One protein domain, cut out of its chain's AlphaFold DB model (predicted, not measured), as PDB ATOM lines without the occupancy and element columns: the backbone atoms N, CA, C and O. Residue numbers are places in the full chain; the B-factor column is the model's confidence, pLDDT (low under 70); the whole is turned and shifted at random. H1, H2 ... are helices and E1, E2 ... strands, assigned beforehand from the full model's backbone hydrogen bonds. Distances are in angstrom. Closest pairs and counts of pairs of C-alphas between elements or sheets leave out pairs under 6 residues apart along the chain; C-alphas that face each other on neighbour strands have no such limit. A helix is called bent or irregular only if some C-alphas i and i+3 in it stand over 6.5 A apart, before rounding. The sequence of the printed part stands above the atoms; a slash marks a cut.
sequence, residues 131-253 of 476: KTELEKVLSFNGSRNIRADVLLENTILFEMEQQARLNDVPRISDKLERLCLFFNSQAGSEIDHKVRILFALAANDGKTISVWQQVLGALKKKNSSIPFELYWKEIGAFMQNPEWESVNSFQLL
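This is residues 131 to 253 of the 476 residues of an uncharacterized protein of Chloroflexi bacterium HGW-Chloroflexi-4 (UniProt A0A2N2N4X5). A strongly twisted sheet of five strands has the long helix H1 over part of one face, a second long helix, H3, packed on H1 at a steep tilt, and the short helix H4 standing on the opposite face. E1 and E2 are long bent strands that form a hairpin at one edge, H2 only grazes the sheet, and the last stretch, residues 241 to 253, folds back to pair briefly with E5. The printed part has 123 residues, with the order E1 E2 E3 H1 H2 E4 H3 E5 H4 along the chain; the class is mixed, helices and strands, and the mixed sheet runs E1 E2 E3 E4 E5. It is compact, with a radius of gyration of the C-alphas of 14.1 A and spans of 42 by 34 by 23 A.

E1, residues 132 to 140, and E2, residues 144 to 152, are an antiparallel hairpin, with N 138 and O 146 2.8 A apart; E1 bends by 81 degrees at residue 135 and E2 by 83 degrees at residue 149. E3, residues 156 to 161, completes a meander, each strand the antiparallel neighbour of the one before, with N 150 and O 158 3.0 A apart. H1, residues 166 to 183, is on the sheet; its closest C-alphas to E2 are Arg 178 and Ile 146, 6.5 A apart. H2, residues 186 to 190, is close to but not clearly touching H1, with the C-alphas of Gly 188 and Phe 182 closest at 5.3 A. E4, residues 194 to 199, is parallel to E3, with N 159 and O 196 2.8 A apart. H3, residues 208 to 223, grazes the sheet and touches H1, the same way at a steep tilt of 49 degrees, closest at the C-alphas of Ser 173 and Val 215, 6.1 A. E5, residues 229 to 234, is parallel to E4, with N 197 and O 231 2.7 A apart. E3, H1, H2, E4 and E4, H3, E5 are strand-helix-strand units, parallel neighbour strands with helices between, both with right-handed crossovers. H4, residues 235 to 240, stands up from the sheet at 63 degrees, on the opposite face from H1. Every O i to N i+4 pair is within hydrogen-bond range in H3, against 12 of 14 in H1, 1 of 2 in H4 and 0 of 1 in H2, where 1 of 2 O i to N i+3 pairs is.

E1 begins at C-alpha 132 (252.773, 320.004, 388.358) and is 20.2 A long; E2 is 21.0 A. H1 is 25.9 A and only just irregular, with C-alphas 167 and 170 7.0 A apart; H3 is 22.7 A. H4 ends at C-alpha 240 (268.637, 310.317, 390.059).

The C-alphas farthest apart, Gly 142 and Asn 204, are 42.6 A apart. The printed part has no cut and no long link. Residues 165 to 168, 170 and 203 to 206 have pLDDT under 70.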
ATOM      1  N   LYS A 131     252.256 317.901 384.193       95.00
ATOM      2  CA  LYS A 131     251.507 318.944 384.899       95.00
ATOM      3  C   LYS A 131     251.816 318.867 386.394       95.00
ATOM      4  O   LYS A 131     251.527 317.858 387.032       95.00
ATOM      5  N   THR A 132     252.352 319.949 386.951       95.38
ATOM      6  CA  THR A 132     252.773 320.004 388.358       95.38
ATOM      7  C   THR A 132     252.325 321.307 389.005       95.38
ATOM      8  O   THR A 132     252.553 322.384 388.453       95.38
ATOM      9  N   GLU A 133     251.710 321.214 390.179       94.00
ATOM     10  CA  GLU A 133     251.332 322.355 391.011       94.00
ATOM     11  C   GLU A 133     252.060 322.265 392.357       94.00
ATOM     12  O   GLU A 133     252.065 321.212 392.993       94.00
ATOM     13  N   LEU A 134     252.679 323.366 392.784       93.69
ATOM     14  CA  LEU A 134     253.350 323.479 394.080       93.69
ATOM     15  C   LEU A 134     252.418 324.109 395.110       93.69
ATOM     16  O   LEU A 134     251.667 325.026 394.767       93.69
ATOM     17  N   GLU A 135     252.503 323.659 396.363       91.25
ATOM     18  CA  GLU A 135     251.738 324.212 397.492       91.25
ATOM     19  C   GLU A 135     250.219 324.250 397.218       91.25
ATOM     20  O   GLU A 135     249.499 325.179 397.608       91.25
ATOM     21  N   LYS A 136     249.709 323.245 396.493       90.19
ATOM     22  CA  LYS A 136     248.322 323.213 396.028       90.19
ATOM     23  C   LYS A 136     247.377 322.985 397.201       90.19
ATOM     24  O   LYS A 136     247.405 321.940 397.847       90.19
ATOM     25  N   VAL A 137     246.482 323.944 397.427       89.00
ATOM     26  CA  VAL A 137     245.396 323.810 398.401       89.00
ATOM     27  C   VAL A 137     244.260 322.986 397.793       89.00
ATOM     28  O   VAL A 137     243.669 323.373 396.784       89.00
ATOM     29  N   LEU A 138     243.947 321.861 398.429       86.81
ATOM     30  CA  LEU A 138     242.844 320.968 398.091       86.81
ATOM     31  C   LEU A 138     241.752 321.111 399.152       86.81
ATOM     32  O   LEU A 138     241.886 320.632 400.280       86.81
ATOM     33  N   SER A 139     240.679 321.818 398.804       86.81
ATOM     34  CA  SER A 139     239.543 322.050 399.697       86.81
ATOM     35  C   SER A 139     238.616 320.838 399.758       86.81
ATOM     36  O   SER A 139     238.314 320.217 398.742       86.81
ATOM     37  N   PHE A 140     238.108 320.532 400.950       85.81
ATOM     38  CA  PHE A 140     237.137 319.468 401.177       85.81
ATOM     39  C   PHE A 140     236.190 319.835 402.325       85.81
ATOM     40  O   PHE A 140     236.534 320.606 403.218       85.81
ATOM     41  N   ASN A 141     234.972 319.285 402.317       75.38
ATOM     42  CA  ASN A 141     233.973 319.484 403.378       75.38
ATOM     43  C   ASN A 141     233.762 320.964 403.781       75.38
ATOM     44  O   ASN A 141     233.712 321.303 404.965       75.38
ATOM     45  N   GLY A 142     233.645 321.854 402.790       74.62
ATOM     46  CA  GLY A 142     233.400 323.283 402.995       74.62
ATOM     47  C   GLY A 142     234.665 324.057 403.366       74.62
ATOM     48  O   GLY A 142     235.350 324.563 402.485       74.62
ATOM     49  N   SER A 143     234.956 324.181 404.663       73.25
ATOM     50  CA  SER A 143     236.045 325.027 405.181       73.25
ATOM     51  C   SER A 143     237.376 324.306 405.394       73.25
ATOM     52  O   SER A 143     238.370 324.954 405.722       73.25
ATOM     53  N   ARG A 144     237.424 322.978 405.234       76.56
ATOM     54  CA  ARG A 144     238.654 322.206 405.444       76.56
ATOM     55  C   ARG A 144     239.477 322.150 404.166       76.56
ATOM     56  O   ARG A 144     238.962 322.250 403.054       76.56
ATOM     57  N   ASN A 145     240.782 322.011 404.332       83.38
ATOM     58  CA  ASN A 145     241.698 321.818 403.225       83.38
ATOM     59  C   ASN A 145     242.950 321.070 403.684       83.38
ATOM     60  O   ASN A 145     243.286 321.066 404.872       83.38
ATOM     61  N   ILE A 146     243.609 320.434 402.722       87.69
ATOM     62  CA  ILE A 146     245.018 320.063 402.825       87.69
ATOM     63  C   ILE A 146     245.812 320.928 401.853       87.69
ATOM     64  O   ILE A 146     245.267 321.419 400.863       87.69
ATOM     65  N   ARG A 147     247.099 321.104 402.130       88.69
ATOM     66  CA  ARG A 147     248.040 321.718 401.201       88.69
ATOM     67  C   ARG A 147     249.076 320.668 400.842       88.69
ATOM     68  O   ARG A 147     249.760 320.188 401.738       88.69
ATOM     69  N   ALA A 148     249.128 320.311 399.567       91.50
ATOM     70  CA  ALA A 148     250.124 319.399 399.031       91.50
ATOM     71  C   ALA A 148     251.390 320.182 398.686       91.50
ATOM     72  O   ALA A 148     251.287 321.176 397.962       91.50
ATOM     73  N   ASP A 149     252.556 319.726 399.143       95.00
ATOM     74  CA  ASP A 149     253.825 320.370 398.787       95.00
ATOM     75  C   ASP A 149     254.031 320.298 397.258       95.00
ATOM     76  O   ASP A 149     254.314 321.306 396.609       95.00
ATOM     77  N   VAL A 150     253.764 319.130 396.652       96.50
ATOM     78  CA  VAL A 150     253.690 318.954 395.192       96.50
ATOM     79  C   VAL A 150     252.502 318.071 394.811       96.50
ATOM     80  O   VAL A 150     252.364 316.945 395.292       96.50
ATOM     81  N   LEU A 151     251.674 318.551 393.882       96.56
ATOM     82  CA  LEU A 151     250.612 317.781 393.238       96.56
ATOM     83  C   LEU A 151     250.941 317.572 391.757       96.56
ATOM     84  O   LEU A 151     251.015 318.527 390.980       96.56
ATOM     85  N   LEU A 152     251.101 316.313 391.360       96.19
ATOM     86  CA  LEU A 152     251.420 315.908 389.995       96.19
ATOM     87  C   LEU A 152     250.175 315.339 389.298       96.19
ATOM     88  O   LEU A 152     249.440 314.537 389.875       96.19
ATOM     89  N   GLU A 153     249.921 315.771 388.060       95.00
ATOM     90  CA  GLU A 153     248.782 315.363 387.217       95.00
ATOM     91  C   GLU A 153     247.407 315.448 387.913       95.00
ATOM     92  O   GLU A 153     246.450 314.772 387.540       95.00
ATOM     93  N   ASN A 154     247.286 316.331 388.910       93.00
ATOM     94  CA  ASN A 154     246.120 316.509 389.785       93.00
ATOM     95  C   ASN A 154     245.757 315.299 390.664       93.00
ATOM     96  O   ASN A 154     244.711 315.339 391.298       93.00
ATOM     97  N   THR A 155     246.578 314.246 390.710       95.12
ATOM     98  CA  THR A 155     246.221 312.988 391.390       95.12
ATOM     99  C   THR A 155     247.313 312.441 392.298       95.12
ATOM    100  O   THR A 155     246.997 311.747 393.258       95.12
ATOM    101  N   ILE A 156     248.587 312.740 392.044       96.38
ATOM    102  CA  ILE A 156     249.708 312.162 392.789       96.38
ATOM    103  C   ILE A 156     250.256 313.199 393.771       96.38
ATOM    104  O   ILE A 156     250.735 314.258 393.362       96.38
ATOM    105  N   LEU A 157     250.204 312.868 395.062       96.44
ATOM    106  CA  LEU A 157     250.704 313.711 396.146       96.44
ATOM    107  C   LEU A 157     252.152 313.376 396.491       96.44
ATOM    108  O   LEU A 157     252.469 312.220 396.798       96.44
ATOM    109  N   PHE A 158     252.991 314.410 396.524       97.06
ATOM    110  CA  PHE A 158     254.272 314.365 397.206       97.06
ATOM    111  C   PHE A 158     254.322 315.372 398.352       97.06
ATOM    112  O   PHE A 158     253.916 316.524 398.209       97.06
ATOM    113  N   GLU A 159     254.887 314.918 399.461       96.06
ATOM    114  CA  GLU A 159     255.198 315.702 400.648       96.06
ATOM    115  C   GLU A 159     256.711 315.705 400.859       96.06
ATOM    116  O   GLU A 159     257.390 314.717 400.566       96.06
ATOM    117  N   MET A 160     257.246 316.798 401.383       93.06
ATOM    118  CA  MET A 160     258.676 316.972 401.611       93.06
ATOM    119  C   MET A 160     258.954 317.044 403.104       93.06
ATOM    120  O   MET A 160     258.223 317.674 403.865       93.06
ATOM    121  N   GLU A 161     260.036 316.414 403.548       90.69
ATOM    122  CA  GLU A 161     260.439 316.494 404.949       90.69
ATOM    123  C   GLU A 161     261.962 316.497 405.080       90.69
ATOM    124  O   GLU A 161     262.666 315.743 404.409       90.69
ATOM    125  N   GLN A 162     262.493 317.371 405.932       83.06
ATOM    126  CA  GLN A 162     263.944 317.500 406.129       83.06
ATOM    127  C   GLN A 162     264.403 316.873 407.437       83.06
ATOM    128  O   GLN A 162     265.497 316.321 407.507       83.06
ATOM    129  N   GLN A 163     263.583 316.994 408.476       82.31
ATOM    130  CA  GLN A 163     263.835 316.436 409.795       82.31
ATOM    131  C   GLN A 163     262.508 316.359 410.550       82.31
ATOM    132  O   GLN A 163     261.667 317.244 410.423       82.31
ATOM    133  N   ALA A 164     262.336 315.327 411.364       76.25
ATOM    134  CA  ALA A 164     261.271 315.253 412.347       76.25
ATOM    135  C   ALA A 164     261.872 314.937 413.710       76.25
ATOM    136  O   ALA A 164     262.533 313.917 413.915       76.25
ATOM    137  N   ARG A 165     261.614 315.828 414.658       68.88
ATOM    138  CA  ARG A 165     261.971 315.679 416.063       68.88
ATOM    139  C   ARG A 165     260.714 315.417 416.886       68.88
ATOM    140  O   ARG A 165     259.592 315.446 416.390       68.88
ATOM    141  N   LEU A 166     260.893 315.169 418.177       59.94
ATOM    142  CA  LEU A 166     259.764 314.931 419.080       59.94
ATOM    143  C   LEU A 166     258.801 316.125 419.144       59.94
ATOM    144  O   LEU A 166     257.594 315.932 419.245       59.94
ATOM    145  N   ASN A 167     259.313 317.351 419.034       59.06
ATOM    146  CA  ASN A 167     258.496 318.562 418.985       59.06
ATOM    147  C   ASN A 167     257.724 318.730 417.662       59.06
ATOM    148  O   ASN A 167     256.756 319.483 417.627       59.06
ATOM    149  N   ASP A 168     258.072 317.989 416.605       69.12
ATOM    150  CA  ASP A 168     257.304 317.943 415.355       69.12
ATOM    151  C   ASP A 168     256.096 316.999 415.420       69.12
ATOM    152  O   ASP A 168     255.240 317.037 414.536       69.12
ATOM    153  N   VAL A 169     255.988 316.155 416.453       71.25
ATOM    154  CA  VAL A 169     254.897 315.176 416.586       71.25
ATOM    155  C   VAL A 169     253.508 315.818 416.453       71.25
ATOM    156  O   VAL A 169     252.715 315.282 415.675       71.25
ATOM    157  N   PRO A 170     253.180 316.951 417.115       64.06
ATOM    158  CA  PRO A 170     251.879 317.598 416.943       64.06
ATOM    159  C   PRO A 170     251.614 318.023 415.492       64.06
ATOM    160  O   PRO A 170     250.531 317.770 414.968       64.06
ATOM    161  N   ARG A 171     252.620 318.600 414.817       80.12
ATOM    162  CA  ARG A 171     252.534 319.028 413.409       80.12
ATOM    163  C   ARG A 171     252.283 317.840 412.479       80.12
ATOM    164  O   ARG A 171     251.426 317.913 411.600       80.12
ATOM    165  N   ILE A 172     253.031 316.752 412.660       83.00
ATOM    166  CA  ILE A 172     252.901 315.544 411.833       83.00
ATOM    167  C   ILE A 172     251.547 314.878 412.100       83.00
ATOM    168  O   ILE A 172     250.877 314.470 411.154       83.00
ATOM    169  N   SER A 173     251.114 314.816 413.362       77.06
ATOM    170  CA  SER A 173     249.806 314.269 413.737       77.06
ATOM    171  C   SER A 173     248.666 315.040 413.071       77.06
ATOM    172  O   SER A 173     247.853 314.425 412.386       77.06
ATOM    173  N   ASP A 174     248.643 316.376 413.176       73.62
ATOM    174  CA  ASP A 174     247.627 317.218 412.518       73.62
ATOM    175  C   ASP A 174     247.636 317.021 410.992       73.62
ATOM    176  O   ASP A 174     246.582 316.836 410.381       73.62
ATOM    177  N   LYS A 175     248.818 316.956 410.360       86.69
ATOM    178  CA  LYS A 175     248.932 316.684 408.915       86.69
ATOM    179  C   LYS A 175     248.306 315.339 408.541       86.69
ATOM    180  O   LYS A 175     247.479 315.280 407.629       86.69
ATOM    181  N   LEU A 176     248.658 314.264 409.247       88.94
ATOM    182  CA  LEU A 176     248.132 312.928 408.961       88.94
ATOM    183  C   LEU A 176     246.630 312.813 409.249       88.94
ATOM    184  O   LEU A 176     245.911 312.152 408.499       88.94
ATOM    185  N   GLU A 177     246.125 313.485 410.280       81.38
ATOM    186  CA  GLU A 177     244.693 313.538 410.571       81.38
ATOM    187  C   GLU A 177     243.907 314.275 409.490       81.38
ATOM    188  O   GLU A 177     242.863 313.795 409.038       81.38
ATOM    189  N   ARG A 178     244.425 315.409 409.012       82.69
ATOM    190  CA  ARG A 178     243.827 316.126 407.885       82.69
ATOM    191  C   ARG A 178     243.828 315.282 406.618       82.69
ATOM    192  O   ARG A 178     242.817 315.280 405.918       82.69
ATOM    193  N   LEU A 179     244.888 314.511 406.360       91.31
ATOM    194  CA  LEU A 179     244.910 313.533 405.268       91.31
ATOM    195  C   LEU A 179     243.858 312.434 405.472       91.31
ATOM    196  O   LEU A 179     243.129 312.120 404.534       91.31
ATOM    197  N   CYS A 180     243.684 311.897 406.686       89.62
ATOM    198  CA  CYS A 180     242.620 310.924 406.969       89.62
ATOM    199  C   CYS A 180     241.236 311.502 406.658       89.62
ATOM    200  O   CYS A 180     240.402 310.835 406.048       89.62
ATOM    201  N   LEU A 181     240.980 312.742 407.074       86.69
ATOM    202  CA  LEU A 181     239.718 313.425 406.807       86.69
ATOM    203  C   LEU A 181     239.520 313.706 405.311       86.69
ATOM    204  O   LEU A 181     238.399 313.590 404.817       86.69
ATOM    205  N   PHE A 182     240.593 314.052 404.598       90.69
ATOM    206  CA  PHE A 182     240.579 314.308 403.163       90.69
ATOM    207  C   PHE A 182     240.285 313.039 402.354       90.69
ATOM    208  O   PHE A 182     239.341 313.036 401.568       90.69
ATOM    209  N   PHE A 183     241.018 311.948 402.588       94.56
ATOM    210  CA  PHE A 183     240.842 310.681 401.863       94.56
ATOM    211  C   PHE A 183     239.526 309.960 402.190       94.56
ATOM    212  O   PHE A 183     239.051 309.162 401.389       94.56
ATOM    213  N   ASN A 184     238.894 310.275 403.323       91.19
ATOM    214  CA  ASN A 184     237.525 309.841 403.627       91.19
ATOM    215  C   ASN A 184     236.438 310.751 403.015       91.19
ATOM    216  O   ASN A 184     235.249 310.474 403.167       91.19
ATOM    217  N   SER A 185     236.813 311.858 402.370       90.31
ATOM    218  CA  SER A 185     235.880 312.778 401.711       90.31
ATOM    219  C   SER A 185     235.721 312.457 400.222       90.31
ATOM    220  O   SER A 185     236.553 311.778 399.626       90.31
ATOM    221  N   GLN A 186     234.690 313.026 399.588       90.31
ATOM    222  CA  GLN A 186     234.488 312.891 398.141       90.31
ATOM    223  C   GLN A 186     235.694 313.405 397.335       90.31
ATOM    224  O   GLN A 186     236.068 312.785 396.343       90.31
ATOM    225  N   ALA A 187     236.324 314.500 397.779       88.88
ATOM    226  CA  ALA A 187     237.474 315.091 397.095       88.88
ATOM    227  C   ALA A 187     238.704 314.167 397.114       88.88
ATOM    228  O   ALA A 187     239.491 314.168 396.175       88.88
ATOM    229  N   GLY A 188     238.846 313.348 398.160       90.31
ATOM    230  CA  GLY A 188     239.947 312.397 398.283       90.31
ATOM    231  C   GLY A 188     239.862 311.210 397.324       90.31
ATOM    232  O   GLY A 188     240.894 310.646 396.989       90.31
ATOM    233  N   SER A 189     238.663 310.862 396.839       89.75
ATOM    234  CA  SER A 189     238.459 309.714 395.936       89.75
ATOM    235  C   SER A 189     239.070 309.887 394.540       89.75
ATOM    236  O   SER A 189     239.261 308.906 393.825       89.75
ATOM    237  N   GLU A 190     239.377 311.127 394.153       90.12
ATOM    238  CA  GLU A 190     240.001 311.466 392.868       90.12
ATOM    239  C   GLU A 190     241.539 311.490 392.953       90.12
ATOM    240  O   GLU A 190     242.213 311.639 391.935       90.12
ATOM    241  N   ILE A 191     242.099 311.334 394.157       94.94
ATOM    242  CA  ILE A 191     243.537 311.379 394.433       94.94
ATOM    243  C   ILE A 191     244.070 309.961 394.669       94.94
ATOM    244  O   ILE A 191     243.391 309.112 395.241       94.94
ATOM    245  N   ASP A 192     245.307 309.698 394.250       95.25
ATOM    246  CA  ASP A 192     246.011 308.454 394.563       95.25
ATOM    247  C   ASP A 192     246.155 308.308 396.086       95.25
ATOM    248  O   ASP A 192     246.748 309.149 396.764       95.25
ATOM    249  N   HIS A 193     245.640 307.202 396.627       95.94
ATOM    250  CA  HIS A 193     245.699 306.874 398.053       95.94
ATOM    251  C   HIS A 193     247.119 306.500 398.524       95.94
ATOM    252  O   HIS A 193     247.310 306.129 399.681       95.94
ATOM    253  N   LYS A 194     248.123 306.586 397.648       96.62
ATOM    254  CA  LYS A 194     249.542 306.438 397.974       96.62
ATOM    255  C   LYS A 194     250.189 307.814 398.081       96.62
ATOM    256  O   LYS A 194     250.526 308.439 397.078       96.62
ATOM    257  N   VAL A 195     250.411 308.285 399.300       96.50
ATOM    258  CA  VAL A 195     251.110 309.553 399.538       96.50
ATOM    259  C   VAL A 195     252.612 309.286 399.561       96.50
ATOM    260  O   VAL A 195     253.082 308.412 400.292       96.50
ATOM    261  N   ARG A 196     253.373 310.022 398.750       97.38
ATOM    262  CA  ARG A 196     254.830 309.865 398.628       97.38
ATOM    263  C   ARG A 196     255.523 310.943 399.459       97.38
ATOM    264  O   ARG A 196     255.245 312.118 399.289       97.38
ATOM    265  N   ILE A 197     256.434 310.563 400.345       96.38
ATOM    266  CA  ILE A 197     257.215 311.480 401.176       96.38
ATOM    267  C   ILE A 197     258.668 311.432 400.711       96.38
ATOM    268  O   ILE A 197     259.298 310.370 400.727       96.38
ATOM    269  N   LEU A 198     259.211 312.569 400.285       95.06
ATOM    270  CA  LEU A 198     260.622 312.684 399.938       95.06
ATOM    271  C   LEU A 198     261.385 313.308 401.098       95.06
ATOM    272  O   LEU A 198     261.169 314.466 401.459       95.06
ATOM    273  N   PHE A 199     262.305 312.531 401.659       91.75
ATOM    274  CA  PHE A 199     263.101 312.972 402.791       91.75
ATOM    275  C   PHE A 199     264.471 313.516 402.368       91.75
ATOM    276  O   PHE A 199     265.174 312.909 401.558       91.75
ATOM    277  N   ALA A 200     264.887 314.630 402.964       88.38
ATOM    278  CA  ALA A 200     266.246 315.163 402.884       88.38
ATOM    279  C   ALA A 200     266.992 314.922 404.210       88.38
ATOM    280  O   ALA A 200     267.268 315.857 404.957       88.38
ATOM    281  N   LEU A 201     267.280 313.653 404.524       82.56
ATOM    282  CA  LEU A 201     267.844 313.248 405.819       82.56
ATOM    283  C   LEU A 201     269.355 313.454 405.884       82.56
ATOM    284  O   LEU A 201     270.083 313.054 404.976       82.56
ATOM    285  N   ALA A 202     269.849 314.003 406.995       73.00
ATOM    286  CA  ALA A 202     271.277 313.990 407.297       73.00
ATOM    287  C   ALA A 202     271.796 312.547 407.456       73.00
ATOM    288  O   ALA A 202     271.074 311.665 407.905       73.00
ATOM    289  N   ALA A 203     273.073 312.301 407.141       65.50
ATOM    290  CA  ALA A 203     273.660 310.952 407.190       65.50
ATOM    291  C   ALA A 203     273.622 310.293 408.588       65.50
ATOM    292  O   ALA A 203     273.824 309.089 408.709       65.50
ATOM    293  N   ASN A 204     273.415 311.086 409.637       62.19
ATOM    294  CA  ASN A 204     273.293 310.668 411.029       62.19
ATOM    295  C   ASN A 204     271.851 310.728 411.566       62.19
ATOM    296  O   ASN A 204     271.648 310.468 412.749       62.19
ATOM    297  N   ASP A 205     270.857 311.056 410.737       66.94
ATOM    298  CA  ASP A 205     269.461 311.122 411.166       66.94
ATOM    299  C   ASP A 205     268.833 309.722 411.209       66.94
ATOM    300  O   ASP A 205     268.365 309.180 410.209       66.94
ATOM    301  N   GLY A 206     268.828 309.137 412.406       67.31
ATOM    302  CA  GLY A 206     268.150 307.872 412.692       67.31
ATOM    303  C   GLY A 206     266.736 308.023 413.260       67.31
ATOM    304  O   GLY A 206     266.131 307.017 413.630       67.31
ATOM    305  N   LYS A 207     266.214 309.249 413.400       76.19
ATOM    306  CA  LYS A 207     265.017 309.522 414.215       76.19
ATOM    307  C   LYS A 207     263.812 309.926 413.386       76.19
ATOM    308  O   LYS A 207     262.714 309.482 413.710       76.19
ATOM    309  N   THR A 208     264.002 310.685 412.309       82.81
ATOM    310  CA  THR A 208     262.895 311.256 411.527       82.81
ATOM    311  C   THR A 208     261.879 310.202 411.088       82.81
ATOM    312  O   THR A 208     260.689 310.321 411.382       82.81
ATOM    313  N   ILE A 209     262.337 309.118 410.459       86.50
ATOM    314  CA  ILE A 209     261.449 308.031 410.016       86.50
ATOM    315  C   ILE A 209     260.755 307.373 411.216       86.50
ATOM    316  O   ILE A 209     259.554 307.119 411.157       86.50
ATOM    317  N   SER A 210     261.473 307.148 412.321       78.62
ATOM    318  CA  SER A 210     260.898 306.543 413.527       78.62
ATOM    319  C   SER A 210     259.785 307.406 414.123       78.62
ATOM    320  O   SER A 210     258.732 306.876 414.471       78.62
ATOM    321  N   VAL A 211     259.968 308.730 414.171       79.12
ATOM    322  CA  VAL A 211     258.932 309.671 414.619       79.12
ATOM    323  C   VAL A 211     257.690 309.539 413.738       79.12
ATOM    324  O   VAL A 211     256.599 309.310 414.257       79.12
ATOM    325  N   TRP A 212     257.834 309.571 412.411       89.06
ATOM    326  CA  TRP A 212     256.703 309.382 411.493       89.06
ATOM    327  C   TRP A 212     256.000 308.030 411.680       89.06
ATOM    328  O   TRP A 212     254.770 307.977 411.710       89.06
ATOM    329  N   GLN A 213     256.753 306.941 411.851       86.19
ATOM    330  CA  GLN A 213     256.199 305.600 412.073       86.19
ATOM    331  C   GLN A 213     255.413 305.502 413.385       86.19
ATOM    332  O   GLN A 213     254.354 304.867 413.426       86.19
ATOM    333  N   GLN A 214     255.908 306.137 414.450       78.12
ATOM    334  CA  GLN A 214     255.220 306.214 415.737       78.12
ATOM    335  C   GLN A 214     253.933 307.035 415.621       78.12
ATOM    336  O   GLN A 214     252.887 306.605 416.118       78.12
ATOM    337  N   VAL A 215     253.981 308.173 414.914       81.75
ATOM    338  CA  VAL A 215     252.796 309.009 414.693       81.75
ATOM    339  C   VAL A 215     251.734 308.256 413.894       81.75
ATOM    340  O   VAL A 215     250.569 308.204 414.293       81.75
ATOM    341  N   LEU A 216     252.144 307.578 412.824       86.50
ATOM    342  CA  LEU A 216     251.253 306.758 412.011       86.50
ATOM    343  C   LEU A 216     250.637 305.599 412.810       86.50
ATOM    344  O   LEU A 216     249.442 305.320 412.686       86.50
ATOM    345  N   GLY A 217     251.428 304.926 413.651       82.62
ATOM    346  CA  GLY A 217     250.952 303.832 414.499       82.62
ATOM    347  C   GLY A 217     249.896 304.273 415.504       82.62
ATOM    348  O   GLY A 217     248.878 303.597 415.688       82.62
ATOM    349  N   ALA A 218     250.088 305.439 416.108       72.62
ATOM    350  CA  ALA A 218     249.118 306.009 417.025       72.62
ATOM    351  C   ALA A 218     247.834 306.465 416.311       72.62
ATOM    352  O   ALA A 218     246.734 306.170 416.787       72.62
ATOM    353  N   LEU A 219     247.950 307.071 415.127       81.12
ATOM    354  CA  LEU A 219     246.794 307.439 414.311       81.12
ATOM    355  C   LEU A 219     245.979 306.213 413.875       81.12
ATOM    356  O   LEU A 219     244.748 306.222 413.942       81.12
ATOM    357  N   LYS A 220     246.649 305.118 413.499       83.38
ATOM    358  CA  LYS A 220     245.992 303.845 413.170       83.38
ATOM    359  C   LYS A 220     245.195 303.300 414.353       83.38
ATOM    360  O   LYS A 220     244.087 302.804 414.171       83.38
ATOM    361  N   LYS A 221     245.739 303.416 415.569       77.62
ATOM    362  CA  LYS A 221     245.052 303.018 416.803       77.62
ATOM    363  C   LYS A 221     243.831 303.899 417.090       77.62
ATOM    364  O   LYS A 221     242.812 303.369 417.524       77.62
ATOM    365  N   LYS A 222     243.923 305.210 416.834       74.50
ATOM    366  CA  LYS A 222     242.830 306.185 417.002       74.50
ATOM    367  C   LYS A 222     241.675 305.917 416.027       74.50
ATOM    368  O   LYS A 222     240.530 305.799 416.448       74.50
ATOM    369  N   ASN A 223     241.982 305.746 414.742       75.44
ATOM    370  CA  ASN A 223     240.976 305.685 413.675       75.44
ATOM    371  C   ASN A 223     240.564 304.260 413.270       75.44
ATOM    372  O   ASN A 223     239.748 304.098 412.367       75.44
ATOM    373  N   SER A 224     241.118 303.222 413.909       76.94
ATOM    374  CA  SER A 224     241.031 301.791 413.534       76.94
ATOM    375  C   SER A 224     241.646 301.436 412.168       76.94
ATOM    376  O   SER A 224     242.259 300.380 412.016       76.94
ATOM    377  N   SER A 225     241.520 302.320 411.180       87.19
ATOM    378  CA  SER A 225     242.066 302.202 409.830       87.19
ATOM    379  C   SER A 225     242.552 303.556 409.319       87.19
ATOM    380  O   SER A 225     242.014 304.596 409.696       87.19
ATOM    381  N   ILE A 226     243.531 303.530 408.417       92.12
ATOM    382  CA  ILE A 226     244.029 304.713 407.710       92.12
ATOM    383  C   ILE A 226     243.637 304.553 406.235       92.12
ATOM    384  O   ILE A 226     243.929 303.503 405.666       92.12
ATOM    385  N   PRO A 227     242.961 305.539 405.616       94.25
ATOM    386  CA  PRO A 227     242.424 305.420 404.259       94.25
ATOM    387  C   PRO A 227     243.477 305.651 403.160       94.25
ATOM    388  O   PRO A 227     243.109 305.866 402.013       94.25
ATOM    389  N   PHE A 228     244.769 305.639 403.491       95.31
ATOM    390  CA  PHE A 228     245.883 305.861 402.570       95.31
ATOM    391  C   PHE A 228     247.139 305.122 403.050       95.31
ATOM    392  O   PHE A 228     247.239 304.722 404.213       95.31
ATOM    393  N   GLU A 229     248.109 304.976 402.155       96.44
ATOM    394  CA  GLU A 229     249.433 304.417 402.418       96.44
ATOM    395  C   GLU A 229     250.487 305.522 402.307       96.44
ATOM    396  O   GLU A 229     250.414 306.375 401.420       96.44
ATOM    397  N   LEU A 230     251.476 305.506 403.202       96.75
ATOM    398  CA  LEU A 230     252.623 306.409 403.143       96.75
ATOM    399  C   LEU A 230     253.824 305.660 402.581       96.75
ATOM    400  O   LEU A 230     254.254 304.657 403.143       96.75
ATOM    401  N   TYR A 231     254.390 306.177 401.504       97.00
ATOM    402  CA  TYR A 231     255.604 305.666 400.885       97.00
ATOM    403  C   TYR A 231     256.697 306.704 401.006       97.00
ATOM    404  O   TYR A 231     256.428 307.882 400.817       97.00
ATOM    405  N   TRP A 232     257.930 306.295 401.274       95.19
ATOM    406  CA  TRP A 232     259.027 307.237 401.417       95.19
ATOM    407  C   TRP A 232     260.277 306.853 400.638       95.19
ATOM    408  O   TRP A 232     260.527 305.681 400.344       95.19
ATOM    409  N   LYS A 233     261.054 307.876 400.277       93.31
ATOM    410  CA  LYS A 233     262.352 307.750 399.610       93.31
ATOM    411  C   LYS A 233     263.209 308.971 399.930       93.31
ATOM    412  O   LYS A 233     262.683 310.059 400.140       93.31
ATOM    413  N   GLU A 234     264.527 308.822 399.947       91.06
ATOM    414  CA  GLU A 234     265.409 309.988 400.014       91.06
ATOM    415  C   GLU A 234     265.325 310.798 398.714       91.06
ATOM    416  O   GLU A 234     265.405 310.235 397.616       91.06
ATOM    417  N   ILE A 235     265.224 312.125 398.823       91.19
ATOM    418  CA  ILE A 235     265.102 313.010 397.657       91.19
ATOM    419  C   ILE A 235     266.301 312.862 396.714       91.19
ATOM    420  O   ILE A 235     266.126 312.809 395.502       91.19
ATOM    421  N   GLY A 236     267.517 312.697 397.246       88.25
ATOM    422  CA  GLY A 236     268.718 312.499 396.429       88.25
ATOM    423  C   GLY A 236     268.632 311.252 395.541       88.25
ATOM    424  O   GLY A 236     268.981 311.312 394.364       88.25
ATOM    425  N   ALA A 237     268.112 310.145 396.078       89.56
ATOM    426  CA  ALA A 237     267.900 308.912 395.324       89.56
ATOM    427  C   ALA A 237     266.731 309.031 394.334       89.56
ATOM    428  O   ALA A 237     266.781 308.460 393.245       89.56
ATOM    429  N   PHE A 238     265.679 309.770 394.692       93.38
ATOM    430  CA  PHE A 238     264.566 310.058 393.790       93.38
ATOM    431  C   PHE A 238     265.011 310.884 392.576       93.38
ATOM    432  O   PHE A 238     264.709 310.515 391.448       93.38
ATOM    433  N   MET A 239     265.795 311.944 392.784       91.25
ATOM    434  CA  MET A 239     266.227 312.848 391.712       91.25
ATOM    435  C   MET A 239     267.156 312.192 390.677       91.25
ATOM    436  O   MET A 239     267.249 312.679 389.555       91.25
ATOM    437  N   GLN A 240     267.824 311.083 391.016       90.19
ATOM    438  CA  GLN A 240     268.637 310.317 390.059       90.19
ATOM    439  C   GLN A 240     267.787 309.514 389.067       90.19
ATOM    440  O   GLN A 240     268.187 309.335 387.919       90.19
ATOM    441  N   ASN A 241     266.631 309.014 389.511       89.44
ATOM    442  CA  ASN A 241     265.687 308.278 388.676       89.44
ATOM    443  C   ASN A 241     264.256 308.501 389.202       89.44
ATOM    444  O   ASN A 241     263.784 307.706 390.030       89.44
ATOM    445  N   PRO A 242     263.591 309.595 388.781       91.75
ATOM    446  CA  PRO A 242     262.259 309.936 389.266       91.75
ATOM    447  C   PRO A 242     261.217 308.904 388.824       91.75
ATOM    448  O   PRO A 242     260.969 308.720 387.633       91.75
ATOM    449  N   GLU A 243     260.585 308.246 389.795       90.56
ATOM    450  CA  GLU A 243     259.440 307.355 389.580       90.56
ATOM    451  C   GLU A 243     258.167 308.056 390.056       90.56
ATOM    452  O   GLU A 243     257.967 308.235 391.257       90.56
ATOM    453  N   TRP A 244     257.316 308.474 389.121       92.19
ATOM    454  CA  TRP A 244     256.150 309.298 389.439       92.19
ATOM    455  C   TRP A 244     254.935 308.463 389.845       92.19
ATOM    456  O   TRP A 244     254.385 308.636 390.929       92.19
ATOM    457  N   GLU A 245     254.520 307.534 388.984       91.06
ATOM    458  CA  GLU A 245     253.304 306.738 389.177       91.06
ATOM    459  C   GLU A 245     253.550 305.514 390.061       91.06
ATOM    460  O   GLU A 245     252.727 305.155 390.901       91.06
ATOM    461  N   SER A 246     254.698 304.867 389.887       90.75
ATOM    462  CA  SER A 246     255.078 303.672 390.639       90.75
ATOM    463  C   SER A 246     255.580 304.029 392.039       90.75
ATOM    464  O   SER A 246     256.261 305.030 392.231       90.75
ATOM    465  N   VAL A 247     255.293 303.155 393.006       92.94
ATOM    466  CA  VAL A 247     255.876 303.194 394.360       92.94
ATOM    467  C   VAL A 247     256.873 302.054 394.599       92.94
ATOM    468  O   VAL A 247     257.308 301.837 395.721       92.94
ATOM    469  N   ASN A 248     257.251 301.307 393.557       90.81
ATOM    470  CA  ASN A 248     258.071 300.098 393.695       90.81
ATOM    471  C   ASN A 248     259.471 300.372 394.262       90.81
ATOM    472  O   ASN A 248     260.010 299.531 394.975       90.81
ATOM    473  N   SER A 249     260.066 301.527 393.947       90.81
ATOM    474  CA  SER A 249     261.357 301.937 394.516       90.81
ATOM    475  C   SER A 249     261.243 302.697 395.843       90.81
ATOM    476  O   SER A 249     262.265 303.133 396.380       90.81
ATOM    477  N   PHE A 250     260.026 302.886 396.357       94.62
ATOM    478  CA  PHE A 250     259.773 303.522 397.643       94.62
ATOM    479  C   PHE A 250     259.647 302.469 398.741       94.62
ATOM    480  O   PHE A 250     259.270 301.321 398.502       94.62
ATOM    481  N   GLN A 251     259.925 302.882 399.970       94.31
ATOM    482  CA  GLN A 251     259.702 302.062 401.151       94.31
ATOM    483  C   GLN A 251     258.341 302.400 401.752       94.31
ATOM    484  O   GLN A 251     258.011 303.572 401.922       94.31
ATOM    485  N   LEU A 252     257.542 301.384 402.081       95.12
ATOM    486  CA  LEU A 252     256.301 301.593 402.823       95.12
ATOM    487  C   LEU A 252     256.647 302.056 404.245       95.12
ATOM    488  O   LEU A 252     257.441 301.422 404.941       95.12
ATOM    489  N   LEU A 253     256.054 303.162 404.683       92.62
ATOM    490  CA  LEU A 253     256.194 303.647 406.047       92.62
ATOM    491  C   LEU A 253     255.225 302.868 406.939       92.62
ATOM    492  O   LEU A 253     254.042 303.191 407.040       92.62
TER     493      LEU A 253